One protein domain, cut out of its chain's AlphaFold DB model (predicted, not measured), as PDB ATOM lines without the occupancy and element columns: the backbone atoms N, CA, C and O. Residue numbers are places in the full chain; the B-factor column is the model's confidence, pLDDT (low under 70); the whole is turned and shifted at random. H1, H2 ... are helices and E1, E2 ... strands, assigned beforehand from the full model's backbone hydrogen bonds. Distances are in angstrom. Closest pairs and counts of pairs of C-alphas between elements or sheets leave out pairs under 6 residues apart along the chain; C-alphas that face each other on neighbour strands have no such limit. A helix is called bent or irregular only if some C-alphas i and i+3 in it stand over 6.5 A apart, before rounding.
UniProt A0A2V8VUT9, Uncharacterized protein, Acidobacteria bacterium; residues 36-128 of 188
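What this domain is: This is residues 36 to 128 of the 188 residues of an uncharacterized protein of Acidobacteria bacterium (UniProt A0A2V8VUT9). A twisted sheet of four antiparallel strands, E1 to E4, has the single helix H1 across one face over the long, sharply bent strand E2, while the separate hairpin E5 and E6 is near E1 and begins beside the start of E3. The printed part has 93 residues, with one named helix and six named strands in the order H1, E1, E2, E3, E4, E5, E6; the larger sheet runs E1, E2, E3, E4, and the class is mostly strand. The whole is compact, with a radius of gyration of the C-alphas of 13.1 A, and rounded, spanning 35 by 30 by 30 A.

How they stand to each other: Residues 36 to 37 pair, antiparallel, with residues 112 to 113 of E5, which is residues 109 to 116. H1, residues 39 to 52, is irregular, with C-alphas 40 and 43 standing 7.5 A apart; 8 of its 10 O i to N i+4 pairs are within hydrogen-bond range. E1, residues 57 to 64, and E2, residues 67 to 84, form a hairpin, with N 60 and O 72 at 2.8 A. E2 bends by 119 degrees at residue 75 and its pairing is staggered: residues 67 to 76 pair with E1, residues 76 to 84 with E3, which is residues 89 to 97. E2 and E3 are antiparallel at 122 degrees, with N 81 and O 92 at 3.0 A. E3 and E4, residues 100 to 107, are antiparallel at 159 degrees, with N 93 and O 104 at 2.9 A. These four strands form a meander, each the antiparallel neighbour of the one before. H1 is on this sheet at a height of 6.9 A, over E2 and across the strands, at 69 degrees to E2 on the local plane; the closest C-alphas are those of Ser 50 and Gly 79, 4.7 A apart. E5 and E6, residues 122 to 128, form a hairpin, with N 113 and O 126 at 2.8 A. The closest C-alphas of E3 and E5 are those of Asp 89 and Pro 109, 6.4 A apart. E1 and E6 are near each other, while E2 is apart from both E5 and E6.

Where its parts are: H1 begins at C-alpha 39, (130.145, 152.968, 98.877), and is 20.0 A long. E1 measures 23.5 A, E2 29.2 A, E3 26.1 A, E4 22.5 A, E5 20.1 A and E6 18.5 A. E2 begins at C-alpha 67, (148.479, 134.091, 100.740), and E6 ends at C-alpha 128, (138.618, 144.420, 99.379).

The domain as a whole: The two C-alphas farthest apart, those of Asp 86 and Gly 119, are 39.1 A apart. The printed part has no cut, and its six links are tight. Mean pLDDT of the printed part is 91.4; residues 85 to 88, between E2 and E3, are under 70.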
ATOM      1  N   ASP A  36     127.334 143.777 103.160       95.25
ATOM      2  CA  ASP A  36     128.058 144.711 102.304       95.25
ATOM      3  C   ASP A  36     127.565 146.137 102.578       95.25
ATOM      4  O   ASP A  36     126.365 146.409 102.547       95.25
ATOM      5  N   VAL A  37     128.503 147.041 102.852       94.50
ATOM      6  CA  VAL A  37     128.226 148.462 103.077       94.50
ATOM      7  C   VAL A  37     128.293 149.186 101.728       94.50
ATOM      8  O   VAL A  37     129.336 149.104 101.062       94.50
ATOM      9  N   PRO A  38     127.227 149.894 101.308       93.31
ATOM     10  CA  PRO A  38     127.242 150.684 100.079       93.31
ATOM     11  C   PRO A  38     128.369 151.734 100.086       93.31
ATOM     12  O   PRO A  38     128.619 152.327 101.140       93.31
ATOM     13  N   PRO A  39     129.054 151.990  98.952       91.19
ATOM     14  CA  PRO A  39     130.145 152.968  98.877       91.19
ATOM     15  C   PRO A  39     129.796 154.360  99.410       91.19
ATOM     16  O   PRO A  39     130.586 154.970 100.126       91.19
ATOM     17  N   GLU A  40     128.584 154.832  99.129       91.00
ATOM     18  CA  GLU A  40     128.050 156.110  99.598       91.00
ATOM     19  C   GLU A  40     127.900 156.196 101.128       91.00
ATOM     20  O   GLU A  40     127.868 157.291 101.688       91.00
ATOM     21  N   GLU A  41     127.843 155.054 101.817       93.69
ATOM     22  CA  GLU A  41     127.714 154.971 103.272       93.69
ATOM     23  C   GLU A  41     129.055 154.748 103.981       93.69
ATOM     24  O   GLU A  41     129.106 154.826 105.210       93.69
ATOM     25  N   TRP A  42     130.156 154.508 103.254       94.44
ATOM     26  CA  TRP A  42     131.439 154.129 103.859       94.44
ATOM     27  C   TRP A  42     131.928 155.125 104.905       94.44
ATOM     28  O   TRP A  42     132.286 154.708 106.001       94.44
ATOM     29  N   ILE A  43     131.916 156.428 104.619       93.50
ATOM     30  CA  ILE A  43     132.401 157.437 105.573       93.50
ATOM     31  C   ILE A  43     131.591 157.389 106.876       93.50
ATOM     32  O   ILE A  43     132.167 157.281 107.960       93.50
ATOM     33  N   ALA A  44     130.261 157.437 106.778       93.69
ATOM     34  CA  ALA A  44     129.381 157.464 107.945       93.69
ATOM     35  C   ALA A  44     129.443 156.148 108.737       93.69
ATOM     36  O   ALA A  44     129.516 156.157 109.970       93.69
ATOM     37  N   PHE A  45     129.454 155.018 108.030       95.12
ATOM     38  CA  PHE A  45     129.579 153.701 108.635       95.12
ATOM     39  C   PHE A  45     130.917 153.546 109.364       95.12
ATOM     40  O   PHE A  45     130.924 153.135 110.521       95.12
ATOM     41  N   LEU A  46     132.039 153.894 108.726       95.50
ATOM     42  CA  LEU A  46     133.375 153.720 109.299       95.50
ATOM     43  C   LEU A  46     133.628 154.654 110.488       95.50
ATOM     44  O   LEU A  46     134.236 154.217 111.464       95.50
ATOM     45  N   ASP A  47     133.115 155.888 110.474       94.12
ATOM     46  CA  ASP A  47     133.161 156.779 111.647       94.12
ATOM     47  C   ASP A  47     132.394 156.170 112.833       94.12
ATOM     48  O   ASP A  47     132.930 156.055 113.939       94.12
ATOM     49  N   SER A  48     131.170 155.686 112.597       94.00
ATOM     50  CA  SER A  48     130.362 155.030 113.631       94.00
ATOM     51  C   SER A  48     131.006 153.737 114.141       94.00
ATOM     52  O   SER A  48     131.100 153.517 115.350       94.00
ATOM     53  N   PHE A  49     131.498 152.895 113.230       93.94
ATOM     54  CA  PHE A  49     132.208 151.661 113.551       93.94
ATOM     55  C   PHE A  49     133.454 151.956 114.387       93.94
ATOM     56  O   PHE A  49     133.693 151.290 115.388       93.94
ATOM     57  N   SER A  50     134.226 152.981 114.034       93.12
ATOM     58  CA  SER A  50     135.438 153.350 114.767       93.12
ATOM     59  C   SER A  50     135.154 153.722 116.208       93.12
ATOM     60  O   SER A  50     135.811 153.207 117.105       93.12
ATOM     61  N   ARG A  51     134.147 154.569 116.435       93.31
ATOM     62  CA  ARG A  51     133.776 155.021 117.781       93.31
ATOM     63  C   ARG A  51     133.254 153.879 118.645       93.31
ATOM     64  O   ARG A  51     133.584 153.804 119.820       93.31
ATOM     65  N   GLN A  52     132.456 152.982 118.066       91.81
ATOM     66  CA  GLN A  52     131.893 151.837 118.789       91.81
ATOM     67  C   GLN A  52     132.951 150.805 119.205       91.81
ATOM     68  O   GLN A  52     132.764 150.109 120.201       91.81
ATOM     69  N   HIS A  53     134.050 150.702 118.452       92.38
ATOM     70  CA  HIS A  53     135.070 149.669 118.649       92.38
ATOM     71  C   HIS A  53     136.442 150.236 119.033       92.38
ATOM     72  O   HIS A  53     137.448 149.523 118.984       92.38
ATOM     73  N   GLU A  54     136.514 151.512 119.411       92.50
ATOM     74  CA  GLU A  54     137.764 152.123 119.842       92.50
ATOM     75  C   GLU A  54     138.318 151.385 121.072       92.50
ATOM     76  O   GLU A  54     137.610 151.080 122.031       92.50
ATOM     77  N   GLY A  55     139.608 151.055 121.034       90.62
ATOM     78  CA  GLY A  55     140.302 150.341 122.102       90.62
ATOM     79  C   GLY A  55     140.106 148.823 122.099       90.62
ATOM     80  O   GLY A  55     140.829 148.138 122.827       90.62
ATOM     81  N   TRP A  56     139.209 148.279 121.269       91.81
ATOM     82  CA  TRP A  56     138.989 146.834 121.197       91.81
ATOM     83  C   TRP A  56     140.224 146.118 120.653       91.81
ATOM     84  O   TRP A  56     140.893 146.598 119.733       91.81
ATOM     85  N   LEU A  57     140.511 144.942 121.220       93.69
ATOM     86  CA  LEU A  57     141.589 144.083 120.745       93.69
ATOM     87  C   LEU A  57     141.171 143.362 119.465       93.69
ATOM     88  O   LEU A  57     140.172 142.637 119.434       93.69
ATOM     89  N   ALA A  58     141.985 143.530 118.434       94.19
ATOM     90  CA  ALA A  58     141.782 142.958 117.123       94.19
ATOM     91  C   ALA A  58     143.075 142.370 116.547       94.19
ATOM     92  O   ALA A  58     144.194 142.675 116.979       94.19
ATOM     93  N   SER A  59     142.894 141.548 115.523       95.06
ATOM     94  CA  SER A  59     143.927 141.174 114.569       95.06
ATOM     95  C   SER A  59     143.633 141.859 113.240       95.06
ATOM     96  O   SER A  59     142.487 141.862 112.789       95.06
ATOM     97  N   VAL A  60     144.661 142.430 112.619       96.69
ATOM     98  CA  VAL A  60     144.596 142.999 111.271       96.69
ATOM     99  C   VAL A  60     145.464 142.154 110.357       96.69
ATOM    100  O   VAL A  60     146.649 141.972 110.633       96.69
ATOM    101  N   SER A  61     144.900 141.642 109.272       97.25
ATOM    102  CA  SER A  61     145.638 140.890 108.261       97.25
ATOM    103  C   SER A  61     145.391 141.448 106.869       97.25
ATOM    104  O   SER A  61     144.342 142.019 106.588       97.25
ATOM    105  N   VAL A  62     146.376 141.284 105.991       97.75
ATOM    106  CA  VAL A  62     146.271 141.580 104.564       97.75
ATOM    107  C   VAL A  62     146.519 140.283 103.821       97.75
ATOM    108  O   VAL A  62     147.557 139.646 104.010       97.75
ATOM    109  N   THR A  63     145.572 139.885 102.983       97.94
ATOM    110  CA  THR A  63     145.637 138.639 102.214       97.94
ATOM    111  C   THR A  63     145.480 138.914 100.724       97.94
ATOM    112  O   THR A  63     144.857 139.898 100.335       97.94
ATOM    113  N   ARG A  64     146.042 138.052  99.874       96.12
ATOM    114  CA  ARG A  64     145.794 138.022  98.427       96.12
ATOM    115  C   ARG A  64     145.559 136.571  98.022       96.12
ATOM    116  O   ARG A  64     146.474 135.751  98.042       96.12
ATOM    117  N   GLY A  65     144.319 136.233  97.676       92.94
ATOM    118  CA  GLY A  65     143.934 134.837  97.456       92.94
ATOM    119  C   GLY A  65     144.117 134.004  98.730       92.94
ATOM    120  O   GLY A  65     143.491 134.291  99.745       92.94
ATOM    121  N   SER A  66     144.962 132.973  98.678       90.94
ATOM    122  CA  SER A  66     145.293 132.124  99.834       90.94
ATOM    123  C   SER A  66     146.543 132.572 100.600       90.94
ATOM    124  O   SER A  66     146.908 131.934 101.583       90.94
ATOM    125  N   GLU A  67     147.237 133.612 100.135       95.38
ATOM    126  CA  GLU A  67     148.479 134.091 100.740       95.38
ATOM    127  C   GLU A  67     148.200 135.205 101.755       95.38
ATOM    128  O   GLU A  67     147.502 136.175 101.451       95.38
ATOM    129  N   THR A  68     148.786 135.095 102.950       96.44
ATOM    130  CA  THR A  68     148.805 136.173 103.947       96.44
ATOM    131  C   THR A  68     150.061 137.012 103.749       96.44
ATOM    132  O   THR A  68     151.168 136.543 103.999       96.44
ATOM    133  N   LEU A  69     149.885 138.261 103.325       96.19
ATOM    134  CA  LEU A  69     150.974 139.205 103.062       96.19
ATOM    135  C   LEU A  69     151.476 139.872 104.346       96.19
ATOM    136  O   LEU A  69     152.661 140.165 104.486       96.19
ATOM    137  N   SER A  70     150.567 140.148 105.281       95.50
ATOM    138  CA  SER A  70     150.893 140.763 106.565       95.50
ATOM    139  C   SER A  70     149.851 140.397 107.612       95.50
ATOM    140  O   SER A  70     148.676 140.228 107.288       95.50
ATOM    141  N   GLU A  71     150.273 140.286 108.867       95.62
ATOM    142  CA  GLU A  71     149.384 140.039 109.995       95.62
ATOM    143  C   GLU A  71     149.926 140.714 111.260       95.62
ATOM    144  O   GLU A  71     151.089 140.554 111.635       95.62
ATOM    145  N   VAL A  72     149.056 141.456 111.940       94.12
ATOM    146  CA  VAL A  72     149.308 142.078 113.235       94.12
ATOM    147  C   VAL A  72     148.233 141.599 114.200       94.12
ATOM    148  O   VAL A  72     147.050 141.832 113.978       94.12
ATOM    149  N   LYS A  73     148.644 140.935 115.281       93.00
ATOM    150  CA  LYS A  73     147.747 140.409 116.323       93.00
ATOM    151  C   LYS A  73     147.784 141.271 117.575       93.00
ATOM    152  O   LYS A  73     148.770 141.975 117.814       93.00
ATOM    153  N   ASP A  74     146.725 141.148 118.374       90.62
ATOM    154  CA  ASP A  74     146.575 141.777 119.690       90.62
ATOM    155  C   ASP A  74     146.835 143.293 119.655       90.62
ATOM    156  O   ASP A  74     147.507 143.859 120.518       90.62
ATOM    157  N   CYS A  75     146.316 143.954 118.620       93.19
ATOM    158  CA  CYS A  75     146.388 145.401 118.464       93.19
ATOM    159  C   CYS A  75     145.069 146.058 118.879       93.19
ATOM    160  O   CYS A  75     144.001 145.462 118.765       93.19
ATOM    161  N   GLN A  76     145.140 147.288 119.378       94.19
ATOM    162  CA  GLN A  76     143.962 148.079 119.716       94.19
ATOM    163  C   GLN A  76     143.499 148.857 118.492       94.19
ATOM    164  O   GLN A  76     144.289 149.619 117.933       94.19
ATOM    165  N   VAL A  77     142.227 148.749 118.118       93.88
ATOM    166  CA  VAL A  77     141.658 149.630 117.091       93.88
ATOM    167  C   VAL A  77     141.642 151.065 117.620       93.88
ATOM    168  O   VAL A  77     141.184 151.318 118.732       93.88
ATOM    169  N   LYS A  78     142.192 152.005 116.851       95.06
ATOM    170  CA  LYS A  78     142.152 153.447 117.157       95.06
ATOM    171  C   LYS A  78     141.190 154.191 116.246       95.06
ATOM    172  O   LYS A  78     140.612 155.185 116.656       95.06
ATOM    173  N   GLY A  79     141.012 153.699 115.027       94.62
ATOM    174  CA  GLY A  79     140.017 154.216 114.106       94.62
ATOM    175  C   GLY A  79     140.168 153.607 112.724       94.62
ATOM    176  O   GLY A  79     141.227 153.102 112.358       94.62
ATOM    177  N   ILE A  80     139.089 153.655 111.964       95.88
ATOM    178  CA  ILE A  80     139.006 153.300 110.558       95.88
ATOM    179  C   ILE A  80     138.247 154.431 109.868       95.88
ATOM    180  O   ILE A  80     137.133 154.765 110.251       95.88
ATOM    181  N   SER A  81     138.850 155.057 108.867       94.31
ATOM    182  CA  SER A  81     138.257 156.218 108.193       94.31
ATOM    183  C   SER A  81     138.395 156.096 106.688       94.31
ATOM    184  O   SER A  81     139.321 155.445 106.213       94.31
ATOM    185  N   ALA A  82     137.480 156.711 105.946       92.31
ATOM    186  CA  ALA A  82     137.573 156.854 104.499       92.31
ATOM    187  C   ALA A  82     137.785 158.327 104.131       92.31
ATOM    188  O   ALA A  82     137.277 159.211 104.822       92.31
ATOM    189  N   ASP A  83     138.518 158.571 103.049       86.25
ATOM    190  CA  ASP A  83     138.718 159.898 102.464       86.25
ATOM    191  C   ASP A  83     138.531 159.848 100.938       86.25
ATOM    192  O   ASP A  83     138.819 158.829 100.297       86.25
ATOM    193  N   HIS A  84     138.079 160.969 100.374       73.44
ATOM    194  CA  HIS A  84     137.878 161.205  98.946       73.44
ATOM    195  C   HIS A  84     138.728 162.407  98.504       73.44
ATOM    196  O   HIS A  84     138.219 163.508  98.307       73.44
ATOM    197  N   VAL A  85     140.037 162.206  98.337       55.09
ATOM    198  CA  VAL A  85     140.959 163.254  97.858       55.09
ATOM    199  C   VAL A  85     140.993 163.255  96.329       55.09
ATOM    200  O   VAL A  85     141.995 162.889  95.737       55.09
ATOM    201  N   ASP A  86     139.904 163.613  95.658       55.81
ATOM    202  CA  ASP A  86     139.931 163.900  94.210       55.81
ATOM    203  C   ASP A  86     140.053 162.670  93.270       55.81
ATOM    204  O   ASP A  86     140.845 162.697  92.336       55.81
ATOM    205  N   GLU A  87     139.242 161.613  93.475       59.50
ATOM    206  CA  GLU A  87     139.067 160.395  92.619       59.50
ATOM    207  C   GLU A  87     139.816 159.119  93.054       59.50
ATOM    208  O   GLU A  87     139.663 158.062  92.438       59.50
ATOM    209  N   ARG A  88     140.612 159.166  94.129       64.44
ATOM    210  CA  ARG A  88     141.240 157.962  94.704       64.44
ATOM    211  C   ARG A  88     140.734 157.702  96.106       64.44
ATOM    212  O   ARG A  88     141.315 158.197  97.072       64.44
ATOM    213  N   ASP A  89     139.711 156.865  96.190       83.00
ATOM    214  CA  ASP A  89     139.194 156.388  97.463       83.00
ATOM    215  C   ASP A  89     140.306 155.707  98.264       83.00
ATOM    216  O   ASP A  89     141.107 154.908  97.748       83.00
ATOM    217  N   ARG A  90     140.379 156.052  99.547       92.75
ATOM    218  CA  ARG A  90     141.307 155.444 100.500       92.75
ATOM    219  C   ARG A  90     140.586 155.173 101.800       92.75
ATOM    220  O   ARG A  90     139.832 156.016 102.273       92.75
ATOM    221  N   ILE A  91     140.880 154.021 102.391       95.00
ATOM    222  CA  ILE A  91     140.507 153.717 103.770       95.00
ATOM    223  C   ILE A  91     141.779 153.630 104.605       95.00
ATOM    224  O   ILE A  91     142.739 152.974 104.217       95.00
ATOM    225  N   TYR A  92     141.801 154.288 105.756       96.25
ATOM    226  CA  TYR A  92     142.908 154.270 106.701       96.25
ATOM    227  C   TYR A  92     142.508 153.461 107.923       96.25
ATOM    228  O   TYR A  92     141.512 153.782 108.566       96.25
ATOM    229  N   ILE A  93     143.294 152.439 108.256       96.56
ATOM    230  CA  ILE A  93     143.129 151.635 109.467       96.56
ATOM    231  C   ILE A  93     144.229 152.030 110.445       96.56
ATOM    232  O   ILE A  93     145.406 151.753 110.216       96.56
ATOM    233  N   SER A  94     143.843 152.664 111.541       96.62
ATOM    234  CA  SER A  94     144.733 153.090 112.611       96.62
ATOM    235  C   SER A  94     144.635 152.133 113.793       96.62
ATOM    236  O   SER A  94     143.560 151.922 114.361       96.62
ATOM    237  N   ILE A  95     145.775 151.579 114.196       95.56
ATOM    238  CA  ILE A  95     145.898 150.651 115.320       95.56
ATOM    239  C   ILE A  95     146.994 151.087 116.290       95.56
ATOM    240  O   ILE A  95     147.978 151.722 115.915       95.56
ATOM    241  N   GLY A  96     146.823 150.729 117.558       94.12
ATOM    242  CA  GLY A  96     147.830 150.870 118.602       94.12
ATOM    243  C   GLY A  96     148.425 149.515 118.974       94.12
ATOM    244  O   GLY A  96     147.681 148.563 119.214       94.12
ATOM    245  N   ARG A  97     149.752 149.420 119.067       90.19
ATOM    246  CA  ARG A  97     150.447 148.207 119.523       90.19
ATOM    247  C   ARG A  97     151.700 148.582 120.300       90.19
ATOM    248  O   ARG A  97     152.515 149.343 119.806       90.19
ATOM    249  N   ASN A  98     151.865 148.042 121.510       88.12
ATOM    250  CA  ASN A  98     153.042 148.277 122.362       88.12
ATOM    251  C   ASN A  98     153.386 149.767 122.586       88.12
ATOM    252  O   ASN A  98     154.551 150.123 122.717       88.12
ATOM    253  N   GLY A  99     152.375 150.641 122.619       85.50
ATOM    254  CA  GLY A  99     152.561 152.093 122.748       85.50
ATOM    255  C   GLY A  99     152.855 152.826 121.433       85.50
ATOM    256  O   GLY A  99     152.874 154.051 121.428       85.50
ATOM    257  N   GLU A 100     153.020 152.109 120.321       88.44
ATOM    258  CA  GLU A 100     153.177 152.684 118.985       88.44
ATOM    259  C   GLU A 100     151.829 152.810 118.270       88.44
ATOM    260  O   GLU A 100     150.907 152.018 118.492       88.44
ATOM    261  N   HIS A 101     151.732 153.801 117.385       92.44
ATOM    262  CA  HIS A 101     150.593 154.008 116.496       92.44
ATOM    263  C   HIS A 101     150.986 153.638 115.068       92.44
ATOM    264  O   HIS A 101     151.958 154.172 114.533       92.44
ATOM    265  N   LEU A 102     150.221 152.745 114.447       93.38
ATOM    266  CA  LEU A 102     150.416 152.320 113.067       93.38
ATOM    267  C   LEU A 102     149.165 152.638 112.254       93.38
ATOM    268  O   LEU A 102     148.059 152.277 112.648       93.38
ATOM    269  N   THR A 103     149.361 153.264 111.098       94.88
ATOM    270  CA  THR A 103     148.295 153.536 110.131       94.88
ATOM    271  C   THR A 103     148.560 152.744 108.861       94.88
ATOM    272  O   THR A 103     149.584 152.930 108.204       94.88
ATOM    273  N   HIS A 104     147.628 151.864 108.508       94.88
ATOM    274  CA  HIS A 104     147.649 151.081 107.282       94.88
ATOM    275  C   HIS A 104     146.653 151.666 106.266       94.88
ATOM    276  O   HIS A 104     145.444 151.609 106.505       94.88
ATOM    277  N   PRO A 105     147.127 152.242 105.147       94.88
ATOM    278  CA  PRO A 105     146.254 152.699 104.077       94.88
ATOM    279  C   PRO A 105     145.855 151.539 103.152       94.88
ATOM    280  O   PRO A 105     146.710 150.826 102.632       94.88
ATOM    281  N   VAL A 106     144.560 151.424 102.877       94.81
ATOM    282  CA  VAL A 106     143.981 150.587 101.823       94.81
ATOM    283  C   VAL A 106     143.633 151.491 100.646       94.81
ATOM    284  O   VAL A 106     142.755 152.350 100.735       94.81
ATOM    285  N   THR A 107     144.357 151.335  99.543       93.69
ATOM    286  CA  THR A 107     144.173 152.143  98.329       93.69
ATOM    287  C   THR A 107     143.129 151.531  97.408       93.69
ATOM    288  O   THR A 107     143.122 150.312  97.255       93.69
ATOM    289  N   ASN A 108     142.320 152.357  96.737       92.81
ATOM    290  CA  ASN A 108     141.295 151.919  95.782       92.81
ATOM    291  C   ASN A 108     140.397 150.790  96.346       92.81
ATOM    292  O   ASN A 108     140.332 149.702  95.751       92.81
ATOM    293  N   PRO A 109     139.770 150.995  97.521       94.94
ATOM    294  CA  PRO A 109     138.814 150.046  98.067       94.94
ATOM    295  C   PRO A 109     137.638 149.890  97.098       94.94
ATOM    296  O   PRO A 109     137.152 150.855  96.517       94.94
ATOM    297  N   MET A 110     137.191 148.654  96.912       94.75
ATOM    298  CA  MET A 110     136.067 148.303  96.041       94.75
ATOM    299  C   MET A 110     134.862 147.783  96.819       94.75
ATOM    300  O   MET A 110     133.746 147.794  96.304       94.75
ATOM    301  N   ARG A 111     135.085 147.259  98.026       95.50
ATOM    302  CA  ARG A 111     134.036 146.670  98.855       95.50
ATOM    303  C   ARG A 111     134.418 146.764 100.315       95.50
ATOM    304  O   ARG A 111     135.549 146.441 100.672       95.50
ATOM    305  N   VAL A 112     133.447 147.139 101.131       96.69
ATOM    306  CA  VAL A 112     133.513 147.045 102.584       96.69
ATOM    307  C   VAL A 112     132.433 146.063 103.017       96.69
ATOM    308  O   VAL A 112     131.261 146.266 102.710       96.69
ATOM    309  N   THR A 113     132.826 145.003 103.713       97.25
ATOM    310  CA  THR A 113     131.910 143.988 104.236       97.25
ATOM    311  C   THR A 113     132.011 143.977 105.753       97.25
ATOM    312  O   THR A 113     133.052 143.650 106.325       97.25
ATOM    313  N   PHE A 114     130.921 144.342 106.415       95.44
ATOM    314  CA  PHE A 114     130.794 144.261 107.857       95.44
ATOM    315  C   PHE A 114     130.551 142.815 108.280       95.44
ATOM    316  O   PHE A 114     129.614 142.170 107.805       95.44
ATOM    317  N   LYS A 115     131.406 142.314 109.171       93.88
ATOM    318  CA  LYS A 115     131.406 140.924 109.617       93.88
ATOM    319  C   LYS A 115     130.692 140.810 110.948       93.88
ATOM    320  O   LYS A 115     131.082 141.461 111.924       93.88
ATOM    321  N   ARG A 116     129.656 139.982 110.983       89.19
ATOM    322  CA  ARG A 116     128.866 139.719 112.187       89.19
ATOM    323  C   ARG A 116     128.334 138.296 112.181       89.19
ATOM    324  O   ARG A 116     128.059 137.741 111.118       89.19
ATOM    325  N   ASP A 117     128.139 137.732 113.363       84.75
ATOM    326  CA  ASP A 117     127.497 136.427 113.498       84.75
ATOM    327  C   ASP A 117     125.964 136.527 113.329       84.75
ATOM    328  O   ASP A 117     125.385 137.616 113.224       84.75
ATOM    329  N   LEU A 118     125.273 135.382 113.312       81.06
ATOM    330  CA  LEU A 118     123.801 135.334 113.253       81.06
ATOM    331  C   LEU A 118     123.120 135.907 114.510       81.06
ATOM    332  O   LEU A 118     121.934 136.235 114.470       81.06
ATOM    333  N   GLY A 119     123.850 136.026 115.621       78.75
ATOM    334  CA  GLY A 119     123.401 136.665 116.857       78.75
ATOM    335  C   GLY A 119     123.517 138.194 116.835       78.75
ATOM    336  O   GLY A 119     123.025 138.854 117.757       78.75
ATOM    337  N   GLY A 120     124.132 138.759 115.790       79.44
ATOM    338  CA  GLY A 120     124.412 140.182 115.644       79.44
ATOM    339  C   GLY A 120     125.645 140.654 116.414       79.44
ATOM    340  O   GLY A 120     125.822 141.860 116.563       79.44
ATOM    341  N   ALA A 121     126.486 139.749 116.920       85.25
ATOM    342  CA  ALA A 121     127.763 140.116 117.512       85.25
ATOM    343  C   ALA A 121     128.719 140.600 116.421       85.25
ATOM    344  O   ALA A 121     128.801 140.023 115.335       85.25
ATOM    345  N   HIS A 122     129.441 141.678 116.709       90.00
ATOM    346  CA  HIS A 122     130.352 142.277 115.750       90.00
ATOM    347  C   HIS A 122     131.645 141.453 115.725       90.00
ATOM    348  O   HIS A 122     132.328 141.332 116.742       90.00
ATOM    349  N   GLU A 123     131.979 140.878 114.571       92.12
ATOM    350  CA  GLU A 123     133.186 140.063 114.380       92.12
ATOM    351  C   GLU A 123     134.329 140.878 113.767       92.12
ATOM    352  O   GLU A 123     135.504 140.605 114.030       92.12
ATOM    353  N   GLY A 124     134.002 141.893 112.961       94.56
ATOM    354  CA  GLY A 124     134.987 142.803 112.386       94.56
ATOM    355  C   GLY A 124     134.596 143.372 111.026       94.56
ATOM    356  O   GLY A 124     133.424 143.621 110.752       94.56
ATOM    357  N   LEU A 125     135.594 143.599 110.175       96.69
ATOM    358  CA  LEU A 125     135.444 144.279 108.890       96.69
ATOM    359  C   LEU A 125     136.374 143.668 107.841       96.69
ATOM    360  O   LEU A 125     137.532 143.390 108.144       96.69
ATOM    361  N   ASP A 126     135.887 143.500 106.616       97.81
ATOM    362  CA  ASP A 126     136.710 143.218 105.440       97.81
ATOM    363  C   ASP A 126     136.676 144.390 104.470       97.81
ATOM    364  O   ASP A 126     135.618 144.957 104.202       97.81
ATOM    365  N   ILE A 127     137.839 144.728 103.922       97.69
ATOM    366  CA  ILE A 127     137.993 145.757 102.901       97.69
ATOM    367  C   ILE A 127     138.728 145.127 101.722       97.69
ATOM    368  O   ILE A 127     139.915 144.814 101.820       97.69
ATOM    369  N   ALA A 128     138.025 144.930 100.610       97.31
ATOM    370  CA  ALA A 128     138.618 144.420  99.379       97.31
ATOM    371  C   ALA A 128     139.098 145.582  98.506       97.31
ATOM    372  O   ALA A 128     138.353 146.539  98.283       97.31
TER     373      ALA A 128